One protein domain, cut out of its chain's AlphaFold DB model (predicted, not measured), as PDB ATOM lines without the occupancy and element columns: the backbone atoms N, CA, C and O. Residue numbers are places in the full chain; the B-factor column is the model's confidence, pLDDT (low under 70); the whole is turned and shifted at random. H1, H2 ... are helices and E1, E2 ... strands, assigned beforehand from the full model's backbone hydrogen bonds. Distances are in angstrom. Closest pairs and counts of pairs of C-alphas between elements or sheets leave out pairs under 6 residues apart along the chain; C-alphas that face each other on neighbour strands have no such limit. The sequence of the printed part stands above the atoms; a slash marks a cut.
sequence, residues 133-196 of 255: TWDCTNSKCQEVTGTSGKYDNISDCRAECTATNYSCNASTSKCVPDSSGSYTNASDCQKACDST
ATOM      1  N   THR A 133     -33.984 -21.025  -7.688       84.50
ATOM      2  CA  THR A 133     -33.881 -19.564  -7.583       84.50
ATOM      3  C   THR A 133     -35.067 -18.922  -8.297       84.50
ATOM      4  O   THR A 133     -35.780 -19.575  -9.057       84.50
ATOM      5  N   TRP A 134     -35.342 -17.656  -8.007       79.94
ATOM      6  CA  TRP A 134     -36.497 -16.922  -8.511       79.94
ATOM      7  C   TRP A 134     -36.035 -15.696  -9.282       79.94
ATOM      8  O   TRP A 134     -35.103 -15.006  -8.863       79.94
ATOM      9  N   ASP A 135     -36.709 -15.407 -10.386       82.19
ATOM     10  CA  ASP A 135     -36.481 -14.192 -11.159       82.19
ATOM     11  C   ASP A 135     -37.800 -13.485 -11.466       82.19
ATOM     12  O   ASP A 135     -38.881 -14.089 -11.461       82.19
ATOM     13  N   CYS A 136     -37.713 -12.176 -11.664       78.25
ATOM     14  CA  CYS A 136     -38.863 -11.322 -11.888       78.25
ATOM     15  C   CYS A 136     -39.029 -11.057 -13.383       78.25
ATOM     16  O   CYS A 136     -38.315 -10.242 -13.965       78.25
ATOM     17  N   THR A 137     -40.027 -11.697 -13.988       74.38
ATOM     18  CA  THR A 137     -40.355 -11.517 -15.405       74.38
ATOM     19  C   THR A 137     -41.789 -11.019 -15.516       74.38
ATOM     20  O   THR A 137     -42.719 -11.678 -15.054       74.38
ATOM     21  N   ASN A 138     -41.999  -9.853 -16.137       61.59
ATOM     22  CA  ASN A 138     -43.328  -9.256 -16.337       61.59
ATOM     23  C   ASN A 138     -44.146  -9.088 -15.038       61.59
ATOM     24  O   ASN A 138     -45.328  -9.435 -14.999       61.59
ATOM     25  N   SER A 139     -43.521  -8.571 -13.969       65.56
ATOM     26  CA  SER A 139     -44.170  -8.374 -12.652       65.56
ATOM     27  C   SER A 139     -44.715  -9.672 -12.029       65.56
ATOM     28  O   SER A 139     -45.662  -9.668 -11.243       65.56
ATOM     29  N   LYS A 140     -44.145 -10.822 -12.414       69.00
ATOM     30  CA  LYS A 140     -44.449 -12.135 -11.844       69.00
ATOM     31  C   LYS A 140     -43.147 -12.841 -11.492       69.00
ATOM     32  O   LYS A 140     -42.230 -12.917 -12.305       69.00
ATOM     33  N   CYS A 141     -43.100 -13.404 -10.290       79.06
ATOM     34  CA  CYS A 141     -42.007 -14.279  -9.889       79.06
ATOM     35  C   CYS A 141     -42.106 -15.608 -10.623       79.06
ATOM     36  O   CYS A 141     -43.095 -16.330 -10.460       79.06
ATOM     37  N   GLN A 142     -41.083 -15.921 -11.409       81.06
ATOM     38  CA  GLN A 142     -40.923 -17.205 -12.074       81.06
ATOM     39  C   GLN A 142     -39.790 -17.997 -11.425       81.06
ATOM     40  O   GLN A 142     -38.798 -17.435 -10.965       81.06
ATOM     41  N   GLU A 143     -39.977 -19.312 -11.369       82.81
ATOM     42  CA  GLU A 143     -38.985 -20.250 -10.860       82.81
ATOM     43  C   GLU A 143     -37.933 -20.505 -11.947       82.81
ATOM     44  O   GLU A 143     -38.280 -20.837 -13.081       82.81
ATOM     45  N   VAL A 144     -36.655 -20.345 -11.608       82.06
ATOM     46  CA  VAL A 144     -35.526 -20.614 -12.500       82.06
ATOM     47  C   VAL A 144     -34.706 -21.757 -11.921       82.06
ATOM     48  O   VAL A 144     -34.297 -21.748 -10.757       82.06
ATOM     49  N   THR A 145     -34.466 -22.772 -12.744       69.19
ATOM     50  CA  THR A 145     -33.727 -23.962 -12.330       69.19
ATOM     51  C   THR A 145     -32.226 -23.676 -12.382       69.19
ATOM     52  O   THR A 145     -31.668 -23.500 -13.463       69.19
ATOM     53  N   GLY A 146     -31.557 -23.653 -11.225       67.06
ATOM     54  CA  GLY A 146     -30.116 -23.395 -11.112       67.06
ATOM     55  C   GLY A 146     -29.791 -22.166 -10.260       67.06
ATOM     56  O   GLY A 146     -30.643 -21.634  -9.561       67.06
ATOM     57  N   THR A 147     -28.539 -21.702 -10.299       65.25
ATOM     58  CA  THR A 147     -28.060 -20.517  -9.552       65.25
ATOM     59  C   THR A 147     -28.178 -19.206 -10.340       65.25
ATOM     60  O   THR A 147     -27.466 -18.253 -10.044       65.25
ATOM     61  N   SER A 148     -29.013 -19.165 -11.382       69.69
ATOM     62  CA  SER A 148     -29.132 -18.017 -12.292       69.69
ATOM     63  C   SER A 148     -30.232 -17.021 -11.919       69.69
ATOM     64  O   SER A 148     -30.227 -15.917 -12.452       69.69
ATOM     65  N   GLY A 149     -31.172 -17.382 -11.044       74.25
ATOM     66  CA  GLY A 149     -32.208 -16.466 -10.573       74.25
ATOM     67  C   GLY A 149     -31.661 -15.448  -9.572       74.25
ATOM     68  O   GLY A 149     -30.768 -15.745  -8.777       74.25
ATOM     69  N   LYS A 150     -32.214 -14.234  -9.613       78.06
ATOM     70  CA  LYS A 150     -31.779 -13.089  -8.802       78.06
ATOM     71  C   LYS A 150     -32.119 -13.229  -7.312       78.06
ATOM     72  O   LYS A 150     -31.435 -12.641  -6.477       78.06
ATOM     73  N   TYR A 151     -33.162 -13.986  -6.975       79.31
ATOM     74  CA  TYR A 151     -33.672 -14.113  -5.609       79.31
ATOM     75  C   TYR A 151     -33.661 -15.568  -5.136       79.31
ATOM     76  O   TYR A 151     -34.124 -16.471  -5.828       79.31
ATOM     77  N   ASP A 152     -33.192 -15.793  -3.912       81.69
ATOM     78  CA  ASP A 152     -33.156 -17.126  -3.300       81.69
ATOM     79  C   ASP A 152     -34.509 -17.552  -2.712       81.69
ATOM     80  O   ASP A 152     -34.784 -18.743  -2.574       81.69
ATOM     81  N   ASN A 153     -35.377 -16.586  -2.393       77.38
ATOM     82  CA  ASN A 153     -36.693 -16.828  -1.812       77.38
ATOM     83  C   ASN A 153     -37.803 -16.197  -2.653       77.38
ATOM     84  O   ASN A 153     -37.698 -15.063  -3.124       77.38
ATOM     85  N   ILE A 154     -38.941 -16.890  -2.728       76.81
ATOM     86  CA  ILE A 154     -40.152 -16.373  -3.376       76.81
ATOM     87  C   ILE A 154     -40.707 -15.122  -2.676       76.81
ATOM     88  O   ILE A 154     -41.349 -14.300  -3.319       76.81
ATOM     89  N   SER A 155     -40.479 -14.973  -1.365       72.06
ATOM     90  CA  SER A 155     -40.920 -13.803  -0.591       72.06
ATOM     91  C   SER A 155     -40.191 -12.539  -1.035       72.06
ATOM     92  O   SER A 155     -40.841 -11.543  -1.332       72.06
ATOM     93  N   ASP A 156     -38.863 -12.615  -1.140       74.94
ATOM     94  CA  ASP A 156     -38.015 -11.499  -1.564       74.94
ATOM     95  C   ASP A 156     -38.285 -11.164  -3.030       74.94
ATOM     96  O   ASP A 156     -38.466 -10.002  -3.382       74.94
ATOM     97  N   CYS A 157     -38.452 -12.195  -3.867       78.06
ATOM     98  CA  CYS A 157     -38.897 -11.994  -5.236       78.06
ATOM     99  C   CYS A 157     -40.249 -11.275  -5.278       78.06
ATOM    100  O   CYS A 157     -40.399 -10.327  -6.032       78.06
ATOM    101  N   ARG A 158     -41.246 -11.678  -4.480       75.25
ATOM    102  CA  ARG A 158     -42.562 -11.020  -4.490       75.25
ATOM    103  C   ARG A 158     -42.471  -9.584  -3.999       75.25
ATOM    104  O   ARG A 158     -43.047  -8.729  -4.651       75.25
ATOM    105  N   ALA A 159     -41.769  -9.306  -2.907       67.94
ATOM    106  CA  ALA A 159     -41.627  -7.942  -2.399       67.94
ATOM    107  C   ALA A 159     -41.114  -6.988  -3.493       67.94
ATOM    108  O   ALA A 159     -41.737  -5.958  -3.751       67.94
ATOM    109  N   GLU A 160     -40.091  -7.419  -4.229       68.44
ATOM    110  CA  GLU A 160     -39.451  -6.586  -5.247       68.44
ATOM    111  C   GLU A 160     -40.168  -6.612  -6.599       68.44
ATOM    112  O   GLU A 160     -40.176  -5.629  -7.332       68.44
ATOM    113  N   CYS A 161     -40.810  -7.729  -6.934       71.50
ATOM    114  CA  CYS A 161     -41.516  -7.923  -8.199       71.50
ATOM    115  C   CYS A 161     -42.958  -7.376  -8.172       71.50
ATOM    116  O   CYS A 161     -43.617  -7.360  -9.211       71.50
ATOM    117  N   THR A 162     -43.449  -6.928  -7.004       62.06
ATOM    118  CA  THR A 162     -44.772  -6.287  -6.837       62.06
ATOM    119  C   THR A 162     -44.690  -4.754  -6.834       62.06
ATOM    120  O   THR A 162     -45.714  -4.091  -6.952       62.06
ATOM    121  N   ALA A 163     -43.494  -4.166  -6.730       56.50
ATOM    122  CA  ALA A 163     -43.302  -2.716  -6.691       56.50
ATOM    123  C   ALA A 163     -43.067  -2.124  -8.092       56.50
ATOM    124  O   ALA A 163     -42.075  -1.442  -8.342       56.50
ATOM    125  N   THR A 164     -43.981  -2.378  -9.023       63.69
ATOM    126  CA  THR A 164     -44.040  -1.633 -10.282       63.69
ATOM    127  C   THR A 164     -45.273  -0.759 -10.232       63.69
ATOM    128  O   THR A 164     -46.388  -1.220 -10.468       63.69
ATOM    129  N   ASN A 165     -45.075   0.519  -9.907       74.44
ATOM    130  CA  ASN A 165     -46.078   1.495 -10.282       74.44
ATOM    131  C   ASN A 165     -46.168   1.533 -11.820       74.44
ATOM    132  O   ASN A 165     -45.301   1.036 -12.542       74.44
ATOM    133  N   TYR A 166     -47.252   2.080 -12.338       76.31
ATOM    134  CA  TYR A 166     -47.513   2.212 -13.757       76.31
ATOM    135  C   TYR A 166     -47.671   3.691 -14.071       76.31
ATOM    136  O   TYR A 166     -48.310   4.432 -13.313       76.31
ATOM    137  N   SER A 167     -47.080   4.126 -15.178       81.38
ATOM    138  CA  SER A 167     -47.297   5.455 -15.735       81.38
ATOM    139  C   SER A 167     -47.891   5.339 -17.134       81.38
ATOM    140  O   SER A 167     -47.721   4.339 -17.841       81.38
ATOM    141  N   CYS A 168     -48.667   6.353 -17.505       85.38
ATOM    142  CA  CYS A 168     -49.242   6.428 -18.833       85.38
ATOM    143  C   CYS A 168     -48.197   6.981 -19.797       85.38
ATOM    144  O   CYS A 168     -47.739   8.114 -19.632       85.38
ATOM    145  N   ASN A 169     -47.833   6.215 -20.823       82.50
ATOM    146  CA  ASN A 169     -46.984   6.741 -21.879       82.50
ATOM    147  C   ASN A 169     -47.832   7.617 -22.813       82.50
ATOM    148  O   ASN A 169     -48.595   7.102 -23.631       82.50
ATOM    149  N   ALA A 170     -47.664   8.936 -22.705       73.88
ATOM    150  CA  ALA A 170     -48.438   9.928 -23.453       73.88
ATOM    151  C   ALA A 170     -48.336   9.787 -24.985       73.88
ATOM    152  O   ALA A 170     -49.250  10.186 -25.696       73.88
ATOM    153  N   SER A 171     -47.258   9.196 -25.507       76.25
ATOM    154  CA  SER A 171     -47.059   9.038 -26.955       76.25
ATOM    155  C   SER A 171     -47.743   7.801 -27.533       76.25
ATOM    156  O   SER A 171     -47.886   7.687 -28.746       76.25
ATOM    157  N   THR A 172     -48.112   6.836 -26.690       78.25
ATOM    158  CA  THR A 172     -48.675   5.550 -27.137       78.25
ATOM    159  C   THR A 172     -50.017   5.221 -26.491       78.25
ATOM    160  O   THR A 172     -50.620   4.217 -26.862       78.25
ATOM    161  N   SER A 173     -50.472   6.042 -25.537       79.88
ATOM    162  CA  SER A 173     -51.676   5.839 -24.717       79.88
ATOM    163  C   SER A 173     -51.734   4.455 -24.064       79.88
ATOM    164  O   SER A 173     -52.798   3.872 -23.864       79.88
ATOM    165  N   LYS A 174     -50.564   3.897 -23.745       78.19
ATOM    166  CA  LYS A 174     -50.429   2.590 -23.100       78.19
ATOM    167  C   LYS A 174     -49.786   2.737 -21.739       78.19
ATOM    168  O   LYS A 174     -48.860   3.530 -21.555       78.19
ATOM    169  N   CYS A 175     -50.244   1.913 -20.808       80.75
ATOM    170  CA  CYS A 175     -49.602   1.811 -19.513       80.75
ATOM    171  C   CYS A 175     -48.304   1.039 -19.594       80.75
ATOM    172  O   CYS A 175     -48.256  -0.101 -20.063       80.75
ATOM    173  N   VAL A 176     -47.259   1.682 -19.093       81.38
ATOM    174  CA  VAL A 176     -45.926   1.114 -18.983       81.38
ATOM    175  C   VAL A 176     -45.547   1.013 -17.506       81.38
ATOM    176  O   VAL A 176     -45.913   1.883 -16.714       81.38
ATOM    177  N   PRO A 177     -44.864  -0.067 -17.100       75.06
ATOM    178  CA  PRO A 177     -44.328  -0.175 -15.752       75.06
ATOM    179  C   PRO A 177     -43.238   0.884 -15.537       75.06
ATOM    180  O   PRO A 177     -42.300   0.991 -16.326       75.06
ATOM    181  N   ASP A 178     -43.371   1.653 -14.462       73.00
ATOM    182  CA  ASP A 178     -42.516   2.780 -14.103       73.00
ATOM    183  C   ASP A 178     -42.430   2.877 -12.577       73.00
ATOM    184  O   ASP A 178     -43.439   3.021 -11.894       73.00
ATOM    185  N   SER A 179     -41.221   2.846 -12.021       67.38
ATOM    186  CA  SER A 179     -40.998   2.981 -10.575       67.38
ATOM    187  C   SER A 179     -41.570   4.276  -9.976       67.38
ATOM    188  O   SER A 179     -41.910   4.297  -8.793       67.38
ATOM    189  N   SER A 180     -41.707   5.334 -10.782       70.19
ATOM    190  CA  SER A 180     -42.266   6.638 -10.392       70.19
ATOM    191  C   SER A 180     -43.745   6.824 -10.754       70.19
ATOM    192  O   SER A 180     -44.311   7.893 -10.523       70.19
ATOM    193  N   GLY A 181     -44.381   5.791 -11.311       71.31
ATOM    194  CA  GLY A 181     -45.773   5.842 -11.735       71.31
ATOM    195  C   GLY A 181     -46.747   6.142 -10.592       71.31
ATOM    196  O   GLY A 181     -46.495   5.848  -9.425       71.31
ATOM    197  N   SER A 182     -47.898   6.721 -10.929       75.81
ATOM    198  CA  SER A 182     -48.940   7.066  -9.948       75.81
ATOM    199  C   SER A 182     -49.938   5.933  -9.695       75.81
ATOM    200  O   SER A 182     -50.768   6.043  -8.795       75.81
ATOM    201  N   TYR A 183     -49.882   4.853 -10.478       74.62
ATOM    202  CA  TYR A 183     -50.866   3.774 -10.434       74.62
ATOM    203  C   TYR A 183     -50.234   2.473  -9.953       74.62
ATOM    204  O   TYR A 183     -49.253   2.016 -10.520       74.62
ATOM    205  N   THR A 184     -50.824   1.823  -8.957       74.06
ATOM    206  CA  THR A 184     -50.337   0.537  -8.426       74.06
ATOM    207  C   THR A 184     -50.836  -0.676  -9.220       74.06
ATOM    208  O   THR A 184     -50.349  -1.785  -9.024       74.06
ATOM    209  N   ASN A 185     -51.791  -0.473 -10.136       69.88
ATOM    210  CA  ASN A 185     -52.399  -1.516 -10.960       69.88
ATOM    211  C   ASN A 185     -52.407  -1.123 -12.443       69.88
ATOM    212  O   ASN A 185     -52.831  -0.022 -12.803       69.88
ATOM    213  N   ALA A 186     -52.068  -2.074 -13.319       70.00
ATOM    214  CA  ALA A 186     -52.115  -1.879 -14.771       70.00
ATOM    215  C   ALA A 186     -53.532  -1.550 -15.291       70.00
ATOM    216  O   ALA A 186     -53.682  -0.743 -16.202       70.00
ATOM    217  N   SER A 187     -54.576  -2.143 -14.696       71.38
ATOM    218  CA  SER A 187     -55.975  -1.900 -15.084       71.38
ATOM    219  C   SER A 187     -56.420  -0.464 -14.805       71.38
ATOM    220  O   SER A 187     -57.122   0.129 -15.621       71.38
ATOM    221  N   ASP A 188     -56.060   0.078 -13.644       74.75
ATOM    222  CA  ASP A 188     -56.464   1.432 -13.250       74.75
ATOM    223  C   ASP A 188     -55.688   2.471 -14.057       74.75
ATOM    224  O   ASP A 188     -56.263   3.450 -14.528       74.75
ATOM    225  N   CYS A 189     -54.410   2.185 -14.317       82.00
ATOM    226  CA  CYS A 189     -53.601   2.963 -15.237       82.00
ATOM    227  C   CYS A 189     -54.229   3.002 -16.644       82.00
ATOM    228  O   CYS A 189     -54.337   4.079 -17.225       82.00
ATOM    229  N   GLN A 190     -54.667   1.861 -17.198       81.62
ATOM    230  CA  GLN A 190     -55.181   1.819 -18.575       81.62
ATOM    231  C   GLN A 190     -56.472   2.631 -18.713       81.62
ATOM    232  O   GLN A 190     -56.605   3.419 -19.643       81.62
ATOM    233  N   LYS A 191     -57.379   2.515 -17.736       79.38
ATOM    234  CA  LYS A 191     -58.597   3.339 -17.684       79.38
ATOM    235  C   LYS A 191     -58.278   4.832 -17.638       79.38
ATOM    236  O   LYS A 191     -58.962   5.620 -18.282       79.38
ATOM    237  N   ALA A 192     -57.247   5.217 -16.885       79.19
ATOM    238  CA  ALA A 192     -56.809   6.604 -16.828       79.19
ATOM    239  C   ALA A 192     -56.182   7.062 -18.158       79.19
ATOM    240  O   ALA A 192     -56.536   8.136 -18.640       79.19
ATOM    241  N   CYS A 193     -55.333   6.242 -18.791       81.31
ATOM    242  CA  CYS A 193     -54.757   6.529 -20.112       81.31
ATOM    243  C   CYS A 193     -55.831   6.759 -21.179       81.31
ATOM    244  O   CYS A 193     -55.765   7.750 -21.909       81.31
ATOM    245  N   ASP A 194     -56.833   5.882 -21.237       77.12
ATOM    246  CA  ASP A 194     -57.889   5.917 -22.255       77.12
ATOM    247  C   ASP A 194     -58.827   7.130 -22.086       77.12
ATOM    248  O   ASP A 194     -59.482   7.563 -23.032       77.12
ATOM    249  N   SER A 195     -58.866   7.731 -20.893       64.25
ATOM    250  CA  SER A 195     -59.714   8.892 -20.588       64.25
ATOM    251  C   SER A 195     -59.161  10.240 -21.079       64.25
ATOM    252  O   SER A 195     -59.825  11.265 -20.923       64.25
ATOM    253  N   THR A 196     -57.968  10.270 -21.680       59.62
ATOM    254  CA  THR A 196     -57.269  11.536 -21.976       59.62
ATOM    255  C   THR A 196     -57.775  12.244 -23.245       59.62
ATOM    256  O   THR A 196     -57.536  13.436 -23.415       59.62
TER     257      THR A 196
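Overview. This is residues 133 to 196 of the 255 residues of an uncharacterized protein of Candidatus Marinimicrobia bacterium (UniProt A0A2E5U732). Two small lobes stand one after the other along a rod, joined by the link of residues 162 to 165, and each lobe is a two-stranded hairpin with a short helix packed on it. The first lobe holds E1, E2 and H1, the second E3, E4 and H2. The printed part has 64 residues, with two named helices and four named strands in the order E1, E2, H1, E3, E4, H2; each sheet has two antiparallel strands, in the orders E1 - E2 and E3 - E4. The class is mixed, helices and strands, with 19 residues in each kind. The whole is loose, with a radius of gyration of the C-alphas of 14.2 A, and its C-alphas span 45 by 18 by 16 A.

Arrangement. E1, residues 133 to 137, and E2, residues 140 to 145, form a hairpin, antiparallel at 140 degrees between their directions. N 135 and O 142 are 3.0 A apart and N 144 and O 133 are 2.8 A apart, both within hydrogen-bond range. H1, residues 154 to 161, has its closest C-alphas to E1 at Cys 161 and Cys 136, 5.7 A apart. Its closest C-alphas to E2 are those of Cys 157 and Cys 141, 6.0 A apart. E3, residues 166 to 169, and E4, residues 174 to 177, form the second hairpin, antiparallel at 139 degrees. Here N 167 and O 176 are 3.0 A apart, as are N 169 and O 174, within hydrogen-bond range. H2, residues 186 to 196, has its closest C-alphas to E3 at Cys 193 and Cys 168, 5.7 A apart. Its closest C-alphas to E4 are those of Gln 190 and Cys 175, also 5.7 A apart. H1 and H2 are apart, and so are, for instance, E1 and E3, and E2 and E4. In H1 every O i to N i+4 pair is within hydrogen-bond range; in H2 it is 6 of 7.

Along the chain. E1 begins at C-alpha 133, (-33.881, -19.564, -7.583), and measures 13.0 A from first to last C-alpha. E2 measures 16.0 A. H1 measures 9.8 A and ends at C-alpha 161, (-41.516, -7.923, -8.199). E3 measures 9.3 A and E4 9.9 A. H2 measures 16.1 A and ends at C-alpha 196, (-57.269, 11.536, -21.976).

Size, cuts and confidence. The two C-alphas farthest apart are those of Gly 146 and Thr 196, at 45.6 A. The printed part has no cut. Its links E1 to E2, H1 to E3 and E3 to E4 are tight, E2 to H1 and E4 to H2 are short, and no link is long. The mean pLDDT of the printed part is 74.5; 16 residues are under 70, among them 145 to 148 and 162 to 164.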